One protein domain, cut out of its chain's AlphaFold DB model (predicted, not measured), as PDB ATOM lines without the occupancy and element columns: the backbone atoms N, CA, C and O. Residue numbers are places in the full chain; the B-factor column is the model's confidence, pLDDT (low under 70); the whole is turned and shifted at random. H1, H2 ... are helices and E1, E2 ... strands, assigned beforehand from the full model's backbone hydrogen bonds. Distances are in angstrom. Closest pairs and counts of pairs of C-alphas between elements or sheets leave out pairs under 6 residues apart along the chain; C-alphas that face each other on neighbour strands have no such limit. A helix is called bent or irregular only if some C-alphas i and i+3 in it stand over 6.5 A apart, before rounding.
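Overview. This is residues 2 to 121 of the 388 residues of the protein "FANCI_S2 domain-containing protein" of Cylicostephanus goldi (UniProt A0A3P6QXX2). Six helices fold back and forth in an up-and-down bundle, each running against the one before it, built as a series from long H1 at one end through the pairs H2 with H3 and H4 with H5 to H6 at the other. A small two-strand hairpin, E1 with E2, sits at the far corner where the chain turns from H1 into H2, while H3 lies nearest the middle. The printed part has 120 residues and runs H1, E1, E2, H2, H3, H4, H5, H6, with an antiparallel sheet of order E1 - E2; its class is mostly helix. It is compact, with a radius of gyration of the C-alphas of 15.4 A and spans of 45 by 35 by 28 A.

Along the chain. Find C-alpha 2 at (2.292, 99.774, 8.005); from there H1 runs through residues 2 to 21, 28.9 A long. Next come strands E1, residues 26 to 29, 9.6 A, and E2, residues 32 to 35, 10.0 A. H2 begins at C-alpha 36, at (-28.784, 90.584, 0.628), and runs 20.9 A to residue 50. Then look for H3, residues 54 to 66, 18.5 A; H4, residues 71 to 84, 19.0 A; and H5, residues 91 to 101, 15.1 A. H6, residues 107 to 119, 18.5 A, ends at C-alpha 119, at (-4.106, 64.690, 15.558). H4 is irregular, but only just: C-alphas 79 and 82 are 6.7 A apart.

Arrangement. H1, with residues 7 to 15 alone, touches H3; their closest C-alphas, Thr 11 and Ala 59, are 6.1 A apart. H1 and H2 only just touch, with 3 pairs of C-alphas within 8 A. Between E1 and E2 look at N 27 and O 34, 2.9 A apart. H2 and H3 form a helical hairpin at a shallow tilt of 19 degrees, closest at C-alphas Met 48 and Phe 57, 6.1 A. H3 touches H5 at a steep tilt of 40 degrees, closest at C-alphas Gly 58 and Asn 100, 6.3 A. H4 and H5 form a helical hairpin, closest at C-alphas Ala 81 and Leu 94, 6.2 A, and so do H5 and H6, at C-alphas Thr 95 and Val 117, 6.0 A. H1 and H6 are apart. Every O i to N i+4 pair is within hydrogen-bond range in H1, H2, H3, H5 and H6; in H4, 8 of 10 are.

Size, cuts and confidence. The two C-alphas farthest apart are those of Gly 31 and Thr 119, 46.1 A. The printed part has no cut and no long link; the link from H4 to H5 is short, the others tight. The mean pLDDT of the printed part is 90.0; look at residues 2 to 8 for the values under 70.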
ATOM      1  N   LEU A   2       3.043  99.507   9.249       36.72
ATOM      2  CA  LEU A   2       2.292  99.774   8.005       36.72
ATOM      3  C   LEU A   2       1.283  98.671   7.627       36.72
ATOM      4  O   LEU A   2       0.128  98.976   7.362       36.72
ATOM      5  N   VAL A   3       1.676  97.393   7.686       48.00
ATOM      6  CA  VAL A   3       0.800  96.244   7.360       48.00
ATOM      7  C   VAL A   3      -0.431  96.165   8.277       48.00
ATOM      8  O   VAL A   3      -1.547  95.964   7.810       48.00
ATOM      9  N   SER A   4      -0.257  96.425   9.577       52.91
ATOM     10  CA  SER A   4      -1.358  96.453  10.551       52.91
ATOM     11  C   SER A   4      -2.350  97.595  10.275       52.91
ATOM     12  O   SER A   4      -3.557  97.389  10.377       52.91
ATOM     13  N   CYS A   5      -1.873  98.766   9.832       54.31
ATOM     14  CA  CYS A   5      -2.747  99.872   9.428       54.31
ATOM     15  C   CYS A   5      -3.577  99.552   8.173       54.31
ATOM     16  O   CYS A   5      -4.720  99.997   8.082       54.31
ATOM     17  N   TYR A   6      -3.035  98.788   7.217       62.12
ATOM     18  CA  TYR A   6      -3.781  98.375   6.023       62.12
ATOM     19  C   TYR A   6      -4.901  97.383   6.355       62.12
ATOM     20  O   TYR A   6      -6.021  97.567   5.881       62.12
ATOM     21  N   PHE A   7      -4.642  96.391   7.212       63.16
ATOM     22  CA  PHE A   7      -5.673  95.431   7.624       63.16
ATOM     23  C   PHE A   7      -6.782  96.059   8.464       63.16
ATOM     24  O   PHE A   7      -7.951  95.708   8.292       63.16
ATOM     25  N   PHE A   8      -6.439  97.019   9.326       68.44
ATOM     26  CA  PHE A   8      -7.434  97.762  10.096       68.44
ATOM     27  C   PHE A   8      -8.364  98.555   9.167       68.44
ATOM     28  O   PHE A   8      -9.581  98.422   9.237       68.44
ATOM     29  N   ARG A   9      -7.787  99.276   8.195       81.25
ATOM     30  CA  ARG A   9      -8.559 100.020   7.188       81.25
ATOM     31  C   ARG A   9      -9.413  99.113   6.304       81.25
ATOM     32  O   ARG A   9     -10.549  99.466   6.015       81.25
ATOM     33  N   TRP A  10      -8.894  97.957   5.883       90.69
ATOM     34  CA  TRP A  10      -9.668  96.998   5.091       90.69
ATOM     35  C   TRP A  10     -10.862  96.456   5.883       90.69
ATOM     36  O   TRP A  10     -11.977  96.463   5.373       90.69
ATOM     37  N   THR A  11     -10.646  96.053   7.138       89.88
ATOM     38  CA  THR A  11     -11.710  95.557   8.027       89.88
ATOM     39  C   THR A  11     -12.812  96.606   8.204       89.88
ATOM     40  O   THR A  11     -13.986  96.292   8.006       89.88
ATOM     41  N   ASP A  12     -12.447  97.860   8.493       89.62
ATOM     42  CA  ASP A  12     -13.406  98.960   8.672       89.62
ATOM     43  C   ASP A  12     -14.207  99.247   7.396       89.62
ATOM     44  O   ASP A  12     -15.437  99.339   7.434       89.62
ATOM     45  N   CYS A  13     -13.528  99.353   6.248       92.06
ATOM     46  CA  CYS A  13     -14.188  99.577   4.962       92.06
ATOM     47  C   CYS A  13     -15.151  98.436   4.618       92.06
ATOM     48  O   CYS A  13     -16.302  98.696   4.259       92.06
ATOM     49  N   SER A  14     -14.712  97.184   4.771       93.38
ATOM     50  CA  SER A  14     -15.543  96.000   4.538       93.38
ATOM     51  C   SER A  14     -16.771  95.997   5.443       93.38
ATOM     52  O   SER A  14     -17.878  95.765   4.968       93.38
ATOM     53  N   LEU A  15     -16.621  96.333   6.727       94.25
ATOM     54  CA  LEU A  15     -17.748  96.399   7.656       94.25
ATOM     55  C   LEU A  15     -18.772  97.465   7.274       94.25
ATOM     56  O   LEU A  15     -19.971  97.193   7.326       94.25
ATOM     57  N   VAL A  16     -18.328  98.660   6.880       94.31
ATOM     58  CA  VAL A  16     -19.237  99.727   6.436       94.31
ATOM     59  C   VAL A  16     -20.013  99.290   5.192       94.31
ATOM     60  O   VAL A  16     -21.238  99.423   5.160       94.31
ATOM     61  N   LEU A  17     -19.321  98.726   4.197       93.38
ATOM     62  CA  LEU A  17     -19.937  98.271   2.950       93.38
ATOM     63  C   LEU A  17     -20.935  97.135   3.187       93.38
ATOM     64  O   LEU A  17     -22.080  97.224   2.749       93.38
ATOM     65  N   LEU A  18     -20.535  96.096   3.921       95.25
ATOM     66  CA  LEU A  18     -21.389  94.939   4.186       95.25
ATOM     67  C   LEU A  18     -22.599  95.317   5.048       95.25
ATOM     68  O   LEU A  18     -23.708  94.881   4.754       95.25
ATOM     69  N   ARG A  19     -22.440  96.194   6.048       93.81
ATOM     70  CA  ARG A  19     -23.587  96.712   6.820       93.81
ATOM     71  C   ARG A  19     -24.551  97.510   5.953       93.81
ATOM     72  O   ARG A  19     -25.754  97.433   6.171       93.81
ATOM     73  N   GLN A  20     -24.044  98.274   4.987       93.00
ATOM     74  CA  GLN A  20     -24.901  98.997   4.055       93.00
ATOM     75  C   GLN A  20     -25.630  98.044   3.102       93.00
ATOM     76  O   GLN A  20     -26.804  98.274   2.820       93.00
ATOM     77  N   LEU A  21     -24.983  96.966   2.649       91.62
ATOM     78  CA  LEU A  21     -25.643  95.922   1.860       91.62
ATOM     79  C   LEU A  21     -26.764  95.255   2.663       91.62
ATOM     80  O   LEU A  21     -27.884  95.169   2.161       91.62
ATOM     81  N   LEU A  22     -26.506  94.883   3.920       92.69
ATOM     82  CA  LEU A  22     -27.478  94.238   4.815       92.69
ATOM     83  C   LEU A  22     -28.691  95.113   5.180       92.69
ATOM     84  O   LEU A  22     -29.661  94.602   5.729       92.69
ATOM     85  N   ARG A  23     -28.668  96.423   4.889       92.31
ATOM     86  CA  ARG A  23     -29.854  97.289   5.029       92.31
ATOM     87  C   ARG A  23     -30.891  97.069   3.928       92.31
ATOM     88  O   ARG A  23     -32.025  97.504   4.094       92.31
ATOM     89  N   ASN A  24     -30.503  96.449   2.818       91.06
ATOM     90  CA  ASN A  24     -31.411  96.115   1.728       91.06
ATOM     91  C   ASN A  24     -31.958  94.699   1.935       91.06
ATOM     92  O   ASN A  24     -31.213  93.812   2.348       91.06
ATOM     93  N   GLU A  25     -33.229  94.471   1.605       87.44
ATOM     94  CA  GLU A  25     -33.801  93.116   1.603       87.44
ATOM     95  C   GLU A  25     -33.215  92.280   0.453       87.44
ATOM     96  O   GLU A  25     -32.785  91.138   0.642       87.44
ATOM     97  N   GLU A  26     -33.108  92.892  -0.727       91.44
ATOM     98  CA  GLU A  26     -32.642  92.261  -1.957       91.44
ATOM     99  C   GLU A  26     -31.615  93.140  -2.677       91.44
ATOM    100  O   GLU A  26     -31.621  94.369  -2.570       91.44
ATOM    101  N   ILE A  27     -30.721  92.495  -3.423       90.69
ATOM    102  CA  ILE A  27     -29.732  93.144  -4.284       90.69
ATOM    103  C   ILE A  27     -29.728  92.474  -5.661       90.69
ATOM    104  O   ILE A  27     -30.070  91.299  -5.796       90.69
ATOM    105  N   THR A  28     -29.310  93.204  -6.695       88.50
ATOM    106  CA  THR A  28     -29.136  92.644  -8.041       88.50
ATOM    107  C   THR A  28     -27.680  92.245  -8.252       88.50
ATOM    108  O   THR A  28     -26.798  93.103  -8.277       88.50
ATOM    109  N   LYS A  29     -27.428  90.947  -8.437       83.44
ATOM    110  CA  LYS A  29     -26.119  90.390  -8.794       83.44
ATOM    111  C   LYS A  29     -26.230  89.702 -10.152       83.44
ATOM    112  O   LYS A  29     -27.047  88.802 -10.312       83.44
ATOM    113  N   ASP A  30     -25.423  90.129 -11.123       86.06
ATOM    114  CA  ASP A  30     -25.369  89.538 -12.471       86.06
ATOM    115  C   ASP A  30     -26.752  89.419 -13.151       86.06
ATOM    116  O   ASP A  30     -27.052  88.450 -13.843       86.06
ATOM    117  N   GLY A  31     -27.626  90.406 -12.917       83.38
ATOM    118  CA  GLY A  31     -28.995  90.442 -13.446       83.38
ATOM    119  C   GLY A  31     -30.030  89.641 -12.645       83.38
ATOM    120  O   GLY A  31     -31.218  89.756 -12.936       83.38
ATOM    121  N   ASN A  32     -29.618  88.894 -11.617       87.62
ATOM    122  CA  ASN A  32     -30.510  88.138 -10.738       87.62
ATOM    123  C   ASN A  32     -30.746  88.871  -9.414       87.62
ATOM    124  O   ASN A  32     -29.824  89.446  -8.832       87.62
ATOM    125  N   VAL A  33     -31.983  88.827  -8.921       88.56
ATOM    126  CA  VAL A  33     -32.345  89.341  -7.596       88.56
ATOM    127  C   VAL A  33     -32.013  88.276  -6.555       88.56
ATOM    128  O   VAL A  33     -32.502  87.150  -6.639       88.56
ATOM    129  N   VAL A  34     -31.157  88.619  -5.595       92.38
ATOM    130  CA  VAL A  34     -30.747  87.736  -4.497       92.38
ATOM    131  C   VAL A  34     -30.976  88.423  -3.158       92.38
ATOM    132  O   VAL A  34     -30.857  89.646  -3.048       92.38
ATOM    133  N   LYS A  35     -31.274  87.639  -2.120       94.19
ATOM    134  CA  LYS A  35     -31.388  88.165  -0.757       94.19
ATOM    135  C   LYS A  35     -30.036  88.698  -0.300       94.19
ATOM    136  O   LYS A  35     -29.021  88.010  -0.417       94.19
ATOM    137  N   SER A  36     -30.030  89.914   0.242       92.94
ATOM    138  CA  SER A  36     -28.784  90.584   0.628       92.94
ATOM    139  C   SER A  36     -28.019  89.815   1.712       92.94
ATOM    140  O   SER A  36     -26.810  89.625   1.600       92.94
ATOM    141  N   ASP A  37     -28.733  89.301   2.721       93.62
ATOM    142  CA  ASP A  37     -28.149  88.484   3.795       93.62
ATOM    143  C   ASP A  37     -27.471  87.218   3.252       93.62
ATOM    144  O   ASP A  37     -26.312  86.948   3.561       93.62
ATOM    145  N   GLU A  38     -28.146  86.485   2.365       92.94
ATOM    146  CA  GLU A  38     -27.606  85.268   1.755       92.94
ATOM    147  C   GLU A  38     -26.354  85.562   0.921       92.94
ATOM    148  O   GLU A  38     -25.339  84.876   1.058       92.94
ATOM    149  N   PHE A  39     -26.382  86.632   0.122       94.00
ATOM    150  CA  PHE A  39     -25.217  87.064  -0.644       94.00
ATOM    151  C   PHE A  39     -24.021  87.400   0.256       94.00
ATOM    152  O   PHE A  39     -22.909  86.938  -0.006       94.00
ATOM    153  N   VAL A  40     -24.236  88.182   1.321       95.06
ATOM    154  CA  VAL A  40     -23.165  88.568   2.253       95.06
ATOM    155  C   VAL A  40     -22.578  87.339   2.947       95.06
ATOM    156  O   VAL A  40     -21.356  87.235   3.061       95.06
ATOM    157  N   ARG A  41     -23.413  86.380   3.356       96.25
ATOM    158  CA  ARG A  41     -22.958  85.126   3.978       96.25
ATOM    159  C   ARG A  41     -22.097  84.292   3.033       96.25
ATOM    160  O   ARG A  41     -21.033  83.829   3.443       96.25
ATOM    161  N   VAL A  42     -22.521  84.134   1.775       94.69
ATOM    162  CA  VAL A  42     -21.749  83.419   0.742       94.69
ATOM    163  C   VAL A  42     -20.407  84.109   0.505       94.69
ATOM    164  O   VAL A  42     -19.368  83.454   0.549       94.69
ATOM    165  N   LEU A  43     -20.414  85.434   0.345       95.19
ATOM    166  CA  LEU A  43     -19.204  86.223   0.117       95.19
ATOM    167  C   LEU A  43     -18.200  86.096   1.274       95.19
ATOM    168  O   LEU A  43     -17.011  85.878   1.046       95.19
ATOM    169  N   LEU A  44     -18.666  86.205   2.521       96.38
ATOM    170  CA  LEU A  44     -17.808  86.067   3.701       96.38
ATOM    171  C   LEU A  44     -17.227  84.657   3.825       96.38
ATOM    172  O   LEU A  44     -16.051  84.508   4.153       96.38
ATOM    173  N   TYR A  45     -18.026  83.630   3.535       96.38
ATOM    174  CA  TYR A  45     -17.554  82.249   3.549       96.38
ATOM    175  C   TYR A  45     -16.495  81.999   2.460       96.38
ATOM    176  O   TYR A  45     -15.456  81.395   2.734       96.38
ATOM    177  N   GLU A  46     -16.683  82.549   1.256       95.50
ATOM    178  CA  GLU A  46     -15.665  82.528   0.197       95.50
ATOM    179  C   GLU A  46     -14.373  83.235   0.629       95.50
ATOM    180  O   GLU A  46     -13.282  82.702   0.411       95.50
ATOM    181  N   TRP A  47     -14.463  84.385   1.307       96.12
ATOM    182  CA  TRP A  47     -13.285  85.076   1.846       96.12
ATOM    183  C   TRP A  47     -12.537  84.233   2.882       96.12
ATOM    184  O   TRP A  47     -11.306  84.209   2.874       96.12
ATOM    185  N   MET A  48     -13.250  83.505   3.749       95.50
ATOM    186  CA  MET A  48     -12.627  82.587   4.713       95.50
ATOM    187  C   MET A  48     -11.845  81.469   4.006       95.50
ATOM    188  O   MET A  48     -10.722  81.135   4.406       95.50
ATOM    189  N   ILE A  49     -12.396  80.916   2.924       93.50
ATOM    190  CA  ILE A  49     -11.737  79.877   2.119       93.50
ATOM    191  C   ILE A  49     -10.516  80.450   1.385       93.50
ATOM    192  O   ILE A  49      -9.429  79.874   1.465       93.50
ATOM    193  N   GLN A  50     -10.660  81.601   0.731       94.12
ATOM    194  CA  GLN A  50      -9.632  82.191  -0.135       94.12
ATOM    195  C   GLN A  50      -8.516  82.922   0.621       94.12
ATOM    196  O   GLN A  50      -7.472  83.210   0.037       94.12
ATOM    197  N   ALA A  51      -8.704  83.228   1.908       93.94
ATOM    198  CA  ALA A  51      -7.681  83.889   2.708       93.94
ATOM    199  C   ALA A  51      -6.359  83.103   2.675       93.94
ATOM    200  O   ALA A  51      -6.288  81.961   3.139       93.94
ATOM    201  N   ALA A  52      -5.322  83.747   2.136       91.06
ATOM    202  CA  ALA A  52      -4.026  83.130   1.864       91.06
ATOM    203  C   ALA A  52      -3.046  83.198   3.044       91.06
ATOM    204  O   ALA A  52      -2.060  82.468   3.064       91.06
ATOM    205  N   THR A  53      -3.289  84.076   4.021       92.25
ATOM    206  CA  THR A  53      -2.393  84.276   5.166       92.25
ATOM    207  C   THR A  53      -3.156  84.327   6.481       92.25
ATOM    208  O   THR A  53      -4.350  84.643   6.523       92.25
ATOM    209  N   PHE A  54      -2.424  84.065   7.566       91.56
ATOM    210  CA  PHE A  54      -2.937  84.099   8.931       91.56
ATOM    211  C   PHE A  54      -3.613  85.435   9.284       91.56
ATOM    212  O   PHE A  54      -4.715  85.441   9.835       91.56
ATOM    213  N   ASP A  55      -2.995  86.560   8.914       91.56
ATOM    214  CA  ASP A  55      -3.521  87.899   9.205       91.56
ATOM    215  C   ASP A  55      -4.769  88.234   8.378       91.56
ATOM    216  O   ASP A  55      -5.742  88.756   8.924       91.56
ATOM    217  N   VAL A  56      -4.777  87.894   7.080       93.06
ATOM    218  CA  VAL A  56      -5.941  88.115   6.201       93.06
ATOM    219  C   VAL A  56      -7.142  87.343   6.731       93.06
ATOM    220  O   VAL A  56      -8.230  87.899   6.866       93.06
ATOM    221  N   PHE A  57      -6.948  86.075   7.085       95.81
ATOM    222  CA  PHE A  57      -8.019  85.259   7.641       95.81
ATOM    223  C   PHE A  57      -8.511  85.807   8.986       95.81
ATOM    224  O   PHE A  57      -9.716  85.887   9.198       95.81
ATOM    225  N   GLY A  58      -7.609  86.268   9.861       94.50
ATOM    226  CA  GLY A  58      -7.996  86.928  11.111       94.50
ATOM    227  C   GLY A  58      -8.831  88.197  10.900       94.50
ATOM    228  O   GLY A  58      -9.790  88.436  11.639       94.50
ATOM    229  N   ALA A  59      -8.522  88.984   9.865       94.38
ATOM    230  CA  ALA A  59      -9.328  90.140   9.481       94.38
ATOM    231  C   ALA A  59     -10.729  89.715   9.010       94.38
ATOM    232  O   ALA A  59     -11.724  90.268   9.476       94.38
ATOM    233  N   VAL A  60     -10.829  88.682   8.164       96.06
ATOM    234  CA  VAL A  60     -12.122  88.124   7.722       96.06
ATOM    235  C   VAL A  60     -12.942  87.620   8.915       96.06
ATOM    236  O   VAL A  60     -14.113  87.969   9.040       96.06
ATOM    237  N   VAL A  61     -12.330  86.872   9.836       95.94
ATOM    238  CA  VAL A  61     -12.990  86.388  11.063       95.94
ATOM    239  C   VAL A  61     -13.507  87.553  11.909       95.94
ATOM    240  O   VAL A  61     -14.632  87.509  12.407       95.94
ATOM    241  N   THR A  62     -12.730  88.634  12.019       95.00
ATOM    242  CA  THR A  62     -13.153  89.855  12.722       95.00
ATOM    243  C   THR A  62     -14.393  90.468  12.070       95.00
ATOM    244  O   THR A  62     -15.325  90.862  12.778       95.00
ATOM    245  N   VAL A  63     -14.445  90.520  10.734       95.81
ATOM    246  CA  VAL A  63     -15.629  90.990   9.995       95.81
ATOM    247  C   VAL A  63     -16.841  90.103  10.291       95.81
ATOM    248  O   VAL A  63     -17.895  90.624  10.656       95.81
ATOM    249  N   VAL A  64     -16.683  88.777  10.209       96.12
ATOM    250  CA  VAL A  64     -17.749  87.792  10.480       96.12
ATOM    251  C   VAL A  64     -18.345  87.981  11.880       96.12
ATOM    252  O   VAL A  64     -19.566  88.051  12.028       96.12
ATOM    253  N   GLN A  65     -17.500  88.145  12.904       94.81
ATOM    254  CA  GLN A  65     -17.963  88.390  14.275       94.81
ATOM    255  C   GLN A  65     -18.711  89.722  14.422       94.81
ATOM    256  O   GLN A  65     -19.740  89.782  15.091       94.81
ATOM    257  N   ASN A  66     -18.224  90.790  13.787       94.94
ATOM    258  CA  ASN A  66     -18.827  92.129  13.867       94.94
ATOM    259  C   ASN A  66     -20.162  92.261  13.115       94.94
ATOM    260  O   ASN A  66     -20.862  93.269  13.281       94.94
ATOM    261  N   LEU A  67     -20.492  91.274  12.281       94.81
ATOM    262  CA  LEU A  67     -21.777  91.127  11.600       94.81
ATOM    263  C   LEU A  67     -22.678  90.074  12.267       94.81
ATOM    264  O   LEU A  67     -23.752  89.788  11.748       94.81
ATOM    265  N   SER A  68     -22.272  89.516  13.413       93.12
ATOM    266  CA  SER A  68     -23.011  88.476  14.146       93.12
ATOM    267  C   SER A  68     -23.264  87.194  13.336       93.12
ATOM    268  O   SER A  68     -24.228  86.481  13.598       93.12
ATOM    269  N   MET A  69     -22.386  86.871  12.379       94.94
ATOM    270  CA  MET A  69     -22.491  85.687  11.510       94.94
ATOM    271  C   MET A  69     -21.583  84.540  11.981       94.94
ATOM    272  O   MET A  69     -20.951  83.851  11.182       94.94
ATOM    273  N   SER A  70     -21.474  84.343  13.298       92.00
ATOM    274  CA  SER A  70     -20.572  83.344  13.894       92.00
ATOM    275  C   SER A  70     -20.872  81.909  13.458       92.00
ATOM    276  O   SER A  70     -19.981  81.068  13.512       92.00
ATOM    277  N   ASP A  71     -22.081  81.625  12.974       93.81
ATOM    278  CA  ASP A  71     -22.432  80.322  12.407       93.81
ATOM    279  C   ASP A  71     -21.565  79.951  11.183       93.81
ATOM    280  O   ASP A  71     -21.309  78.771  10.954       93.81
ATOM    281  N   LEU A  72     -21.011  80.933  10.456       95.31
ATOM    282  CA  LEU A  72     -20.076  80.682   9.353       95.31
ATOM    283  C   LEU A  72     -18.746  80.097   9.844       95.31
ATOM    284  O   LEU A  72     -18.117  79.316   9.132       95.31
ATOM    285  N   ILE A  73     -18.329  80.442  11.067       94.50
ATOM    286  CA  ILE A  73     -17.159  79.833  11.714       94.50
ATOM    287  C   ILE A  73     -17.455  78.368  12.025       94.50
ATOM    288  O   ILE A  73     -16.595  77.514  11.831       94.50
ATOM    289  N   GLU A  74     -18.673  78.075  12.477       91.12
ATOM    290  CA  GLU A  74     -19.106  76.706  12.757       91.12
ATOM    291  C   GLU A  74     -19.132  75.877  11.477       91.12
ATOM    292  O   GLU A  74     -18.478  74.841  11.408       91.12
ATOM    293  N   LYS A  75     -19.770  76.412  10.432       93.06
ATOM    294  CA  LYS A  75     -19.791  75.819   9.097       93.06
ATOM    295  C   LYS A  75     -18.382  75.563   8.563       93.06
ATOM    296  O   LYS A  75     -18.116  74.506   8.006       93.06
ATOM    297  N   PHE A  76     -17.459  76.513   8.724       94.44
ATOM    298  CA  PHE A  76     -16.077  76.339   8.274       94.44
ATOM    299  C   PHE A  76     -15.367  75.210   9.031       94.44
ATOM    300  O   PHE A  76     -14.668  74.403   8.422       94.44
ATOM    301  N   LEU A  77     -15.537  75.141  10.353       92.25
ATOM    302  CA  LEU A  77     -14.913  74.092  11.154       92.25
ATOM    303  C   LEU A  77     -15.451  72.705  10.792       92.25
ATOM    304  O   LEU A  77     -14.657  71.791  10.594       92.25
ATOM    305  N   ASP A  78     -16.771  72.566  10.672       88.00
ATOM    306  CA  ASP A  78     -17.403  71.267  10.443       88.00
ATOM    307  C   ASP A  78     -17.299  70.798   8.975       88.00
ATOM    308  O   ASP A  78     -17.077  69.612   8.752       88.00
ATOM    309  N   GLU A  79     -17.406  71.687   7.977       85.94
ATOM    310  CA  GLU A  79     -17.398  71.296   6.550       85.94
ATOM    311  C   GLU A  79     -16.016  71.337   5.887       85.94
ATOM    312  O   GLU A  79     -15.774  70.601   4.936       85.94
ATOM    313  N   GLN A  80     -15.122  72.231   6.323       84.81
ATOM    314  CA  GLN A  80     -13.803  72.394   5.700       84.81
ATOM    315  C   GLN A  80     -12.704  71.857   6.604       84.81
ATOM    316  O   GLN A  80     -11.902  71.031   6.186       84.81
ATOM    317  N   ALA A  81     -12.643  72.305   7.857       80.56
ATOM    318  CA  ALA A  81     -11.490  71.997   8.691       80.56
ATOM    319  C   ALA A  81     -11.427  70.523   9.118       80.56
ATOM    320  O   ALA A  81     -10.359  69.929   9.005       80.56
ATOM    321  N   SER A  82     -12.520  69.928   9.606       76.44
ATOM    322  CA  SER A  82     -12.458  68.591  10.215       76.44
ATOM    323  C   SER A  82     -12.076  67.469   9.230       76.44
ATOM    324  O   SER A  82     -11.392  66.533   9.639       76.44
ATOM    325  N   GLU A  83     -12.452  67.564   7.951       78.00
ATOM    326  CA  GLU A  83     -12.113  66.550   6.935       78.00
ATOM    327  C   GLU A  83     -10.851  66.919   6.138       78.00
ATOM    328  O   GLU A  83      -9.915  66.116   6.049       78.00
ATOM    329  N   ASP A  84     -10.756  68.151   5.622       87.56
ATOM    330  CA  ASP A  84      -9.663  68.516   4.713       87.56
ATOM    331  C   ASP A  84      -8.317  68.691   5.420       87.56
ATOM    332  O   ASP A  84      -7.272  68.623   4.769       87.56
ATOM    333  N   ILE A  85      -8.287  68.885   6.746       88.00
ATOM    334  CA  ILE A  85      -7.019  68.982   7.490       88.00
ATOM    335  C   ILE A  85      -6.220  67.671   7.431       88.00
ATOM    336  O   ILE A  85      -5.007  67.658   7.650       88.00
ATOM    337  N   LEU A  86      -6.867  66.555   7.095       86.12
ATOM    338  CA  LEU A  86      -6.192  65.275   6.904       86.12
ATOM    339  C   LEU A  86      -5.466  65.197   5.549       86.12
ATOM    340  O   LEU A  86      -4.502  64.435   5.432       86.12
ATOM    341  N   ILE A  87      -5.847  66.025   4.570       88.19
ATOM    342  CA  ILE A  87      -5.232  66.102   3.238       88.19
ATOM    343  C   ILE A  87      -3.881  66.824   3.339       88.19
ATOM    344  O   ILE A  87      -3.828  67.990   3.723       88.19
ATOM    345  N   GLU A  88      -2.788  66.146   2.972       86.12
ATOM    346  CA  GLU A  88      -1.412  66.632   3.190       86.12
ATOM    347  C   GLU A  88      -1.155  68.028   2.601       86.12
ATOM    348  O   GLU A  88      -0.651  68.886   3.320       86.12
ATOM    349  N   ASP A  89      -1.604  68.299   1.372       88.12
ATOM    350  CA  ASP A  89      -1.384  69.592   0.701       88.12
ATOM    351  C   ASP A  89      -2.168  70.758   1.330       88.12
ATOM    352  O   ASP A  89      -1.785  71.923   1.208       88.12
ATOM    353  N   ARG A  90      -3.296  70.473   1.997       89.25
ATOM    354  CA  ARG A  90      -4.165  71.495   2.616       89.25
ATOM    355  C   ARG A  90      -3.893  71.678   4.102       89.25
ATOM    356  O   ARG A  90      -4.177  72.743   4.659       89.25
ATOM    357  N   ARG A  91      -3.334  70.656   4.747       92.69
ATOM    358  CA  ARG A  91      -3.094  70.600   6.189       92.69
ATOM    359  C   ARG A  91      -2.332  71.808   6.745       92.69
ATOM    360  O   ARG A  91      -2.795  72.333   7.761       92.69
ATOM    361  N   PRO A  92      -1.235  72.305   6.141       92.56
ATOM    362  CA  PRO A  92      -0.512  73.470   6.663       92.56
ATOM    363  C   PRO A  92      -1.402  74.710   6.726       92.56
ATOM    364  O   PRO A  92      -1.442  75.403   7.744       92.56
ATOM    365  N   VAL A  93      -2.179  74.943   5.665       93.00
ATOM    366  CA  VAL A  93      -3.083  76.092   5.562       93.00
ATOM    367  C   VAL A  93      -4.215  76.004   6.579       93.00
ATOM    368  O   VAL A  93      -4.495  76.962   7.303       93.00
ATOM    369  N   LEU A  94      -4.848  74.838   6.673       94.69
ATOM    370  CA  LEU A  94      -5.948  74.620   7.607       94.69
ATOM    371  C   LEU A  94      -5.486  74.648   9.066       94.69
ATOM    372  O   LEU A  94      -6.206  75.162   9.915       94.69
ATOM    373  N   THR A  95      -4.261  74.202   9.355       95.56
ATOM    374  CA  THR A  95      -3.657  74.273  10.696       95.56
ATOM    375  C   THR A  95      -3.645  75.707  11.214       95.56
ATOM    376  O   THR A  95      -4.191  75.981  12.285       95.56
ATOM    377  N   TRP A  96      -3.081  76.648  10.452       94.81
ATOM    378  CA  TRP A  96      -3.000  78.032  10.914       94.81
ATOM    379  C   TRP A  96      -4.370  78.731  10.910       94.81
ATOM    380  O   TRP A  96      -4.617  79.572  11.780       94.81
ATOM    381  N   LYS A  97      -5.302  78.354  10.016       96.00
ATOM    382  CA  LYS A  97      -6.696  78.844  10.053       96.00
ATOM    383  C   LYS A  97      -7.407  78.394  11.327       96.00
ATOM    384  O   LYS A  97      -7.981  79.224  12.030       96.00
ATOM    385  N   CYS A  98      -7.297  77.117  11.687       96.31
ATOM    386  CA  CYS A  98      -7.842  76.580  12.934       96.31
ATOM    387  C   CYS A  98      -7.248  77.273  14.163       96.31
ATOM    388  O   CYS A  98      -7.994  77.679  15.052       96.31
ATOM    389  N   ILE A  99      -5.926  77.482  14.190       96.06
ATOM    390  CA  ILE A  99      -5.239  78.233  15.255       96.06
ATOM    391  C   ILE A  99      -5.798  79.660  15.378       96.06
ATOM    392  O   ILE A  99      -6.011  80.145  16.489       96.06
ATOM    393  N   ASN A 100      -6.091  80.332  14.262       95.44
ATOM    394  CA  ASN A 100      -6.711  81.657  14.280       95.44
ATOM    395  C   ASN A 100      -8.123  81.617  14.900       95.44
ATOM    396  O   ASN A 100      -8.426  82.416  15.792       95.44
ATOM    397  N   LEU A 101      -8.944  80.632  14.509       95.88
ATOM    398  CA  LEU A 101     -10.309  80.449  15.022       95.88
ATOM    399  C   LEU A 101     -10.367  80.129  16.522       95.88
ATOM    400  O   LEU A 101     -11.368  80.431  17.173       95.88
ATOM    401  N   MET A 102      -9.297  79.599  17.121       95.19
ATOM    402  CA  MET A 102      -9.247  79.354  18.570       95.19
ATOM    403  C   MET A 102      -9.504  80.614  19.412       95.19
ATOM    404  O   MET A 102      -9.938  80.502  20.556       95.19
ATOM    405  N   ARG A 103      -9.263  81.812  18.858       93.19
ATOM    406  CA  ARG A 103      -9.496  83.106  19.529       93.19
ATOM    407  C   ARG A 103     -10.977  83.438  19.715       93.19
ATOM    408  O   ARG A 103     -11.304  84.266  20.560       93.19
ATOM    409  N   VAL A 104     -11.846  82.840  18.903       93.50
ATOM    410  CA  VAL A 104     -13.244  83.271  18.745       93.50
ATOM    411  C   VAL A 104     -14.264  82.199  19.115       93.50
ATOM    412  O   VAL A 104     -15.436  82.517  19.303       93.50
ATOM    413  N   VAL A 105     -13.833  80.944  19.240       93.69
ATOM    414  CA  VAL A 105     -14.692  79.823  19.639       93.69
ATOM    415  C   VAL A 105     -14.835  79.712  21.158       93.69
ATOM    416  O   VAL A 105     -13.976  80.148  21.926       93.69
ATOM    417  N   ASP A 106     -15.920  79.079  21.606       92.00
ATOM    418  CA  ASP A 106     -16.121  78.755  23.018       92.00
ATOM    419  C   ASP A 106     -15.107  77.712  23.537       92.00
ATOM    420  O   ASP A 106     -14.417  77.032  22.778       92.00
ATOM    421  N   ASN A 107     -15.035  77.537  24.862       89.88
ATOM    422  CA  ASN A 107     -14.072  76.626  25.490       89.88
ATOM    423  C   ASN A 107     -14.258  75.145  25.102       89.88
ATOM    424  O   ASN A 107     -13.277  74.399  25.087       89.88
ATOM    425  N   LYS A 108     -15.486  74.694  24.816       89.19
ATOM    426  CA  LYS A 108     -15.748  73.298  24.432       89.19
ATOM    427  C   LYS A 108     -15.204  73.045  23.027       89.19
ATOM    428  O   LYS A 108     -14.496  72.059  22.810       89.19
ATOM    429  N   ARG A 109     -15.485  73.959  22.095       90.88
ATOM    430  CA  ARG A 109     -14.970  73.924  20.721       90.88
ATOM    431  C   ARG A 109     -13.463  74.136  20.672       90.88
ATOM    432  O   ARG A 109     -12.796  73.425  19.934       90.88
ATOM    433  N   LEU A 110     -12.912  75.020  21.503       94.44
ATOM    434  CA  LEU A 110     -11.468  75.248  21.611       94.44
ATOM    435  C   LEU A 110     -10.699  73.938  21.821       94.44
ATOM    436  O   LEU A 110      -9.746  73.659  21.097       94.44
ATOM    437  N   VAL A 111     -11.122  73.116  22.787       92.94
ATOM    438  CA  VAL A 111     -10.460  71.832  23.071       92.94
ATOM    439  C   VAL A 111     -10.620  70.852  21.907       92.94
ATOM    440  O   VAL A 111      -9.667  70.136  21.598       92.94
ATOM    441  N   ARG A 112     -11.787  70.829  21.245       92.75
ATOM    442  CA  ARG A 112     -12.028  70.001  20.050       92.75
ATOM    443  C   ARG A 112     -11.093  70.398  18.905       92.75
ATOM    444  O   ARG A 112     -10.327  69.555  18.455       92.75
ATOM    445  N   VAL A 113     -11.087  71.671  18.507       94.38
ATOM    446  CA  VAL A 113     -10.238  72.191  17.419       94.38
ATOM    447  C   VAL A 113      -8.763  71.941  17.722       94.38
ATOM    448  O   VAL A 113      -8.011  71.505  16.857       94.38
ATOM    449  N   LEU A 114      -8.337  72.164  18.966       95.06
ATOM    450  CA  LEU A 114      -6.957  71.915  19.367       95.06
ATOM    451  C   LEU A 114      -6.577  70.435  19.235       95.06
ATOM    452  O   LEU A 114      -5.504  70.135  18.715       95.06
ATOM    453  N   ARG A 115      -7.455  69.513  19.654       94.31
ATOM    454  CA  ARG A 115      -7.243  68.071  19.456       94.31
ATOM    455  C   ARG A 115      -7.163  67.718  17.975       94.31
ATOM    456  O   ARG A 115      -6.211  67.044  17.606       94.31
ATOM    457  N   GLU A 116      -8.086  68.211  17.150       92.88
ATOM    458  CA  GLU A 116      -8.105  67.958  15.701       92.88
ATOM    459  C   GLU A 116      -6.793  68.398  15.035       92.88
ATOM    460  O   GLU A 116      -6.155  67.604  14.341       92.88
ATOM    461  N   VAL A 117      -6.324  69.615  15.340       95.25
ATOM    462  CA  VAL A 117      -5.045  70.135  14.833       95.25
ATOM    463  C   VAL A 117      -3.866  69.267  15.278       95.25
ATOM    464  O   VAL A 117      -3.009  68.936  14.464       95.25
ATOM    465  N   ILE A 118      -3.810  68.854  16.547       95.25
ATOM    466  CA  ILE A 118      -2.743  67.971  17.044       95.25
ATOM    467  C   ILE A 118      -2.782  66.622  16.315       95.25
ATOM    468  O   ILE A 118      -1.749  66.146  15.840       95.25
ATOM    469  N   THR A 119      -3.958  66.010  16.186       92.81
ATOM    470  CA  THR A 119      -4.106  64.690  15.558       92.81
ATOM    471  C   THR A 119      -3.852  64.699  14.055       92.81
ATOM    472  O   THR A 119      -3.469  63.668  13.510       92.81
ATOM    473  N   ALA A 120      -4.002  65.848  13.390       93.50
ATOM    474  CA  ALA A 120      -3.719  65.988  11.964       93.50
ATOM    475  C   ALA A 120      -2.224  65.848  11.626       93.50
ATOM    476  O   ALA A 120      -1.878  65.584  10.477       93.50
ATOM    477  N   TRP A 121      -1.331  65.982  12.611       94.44
ATOM    478  CA  TRP A 121       0.121  65.913  12.424       94.44
ATOM    479  C   TRP A 121       0.759  64.709  13.128       94.44
ATOM    480  O   TRP A 121       1.618  64.905  13.989       94.44
TER     481      TRP A 121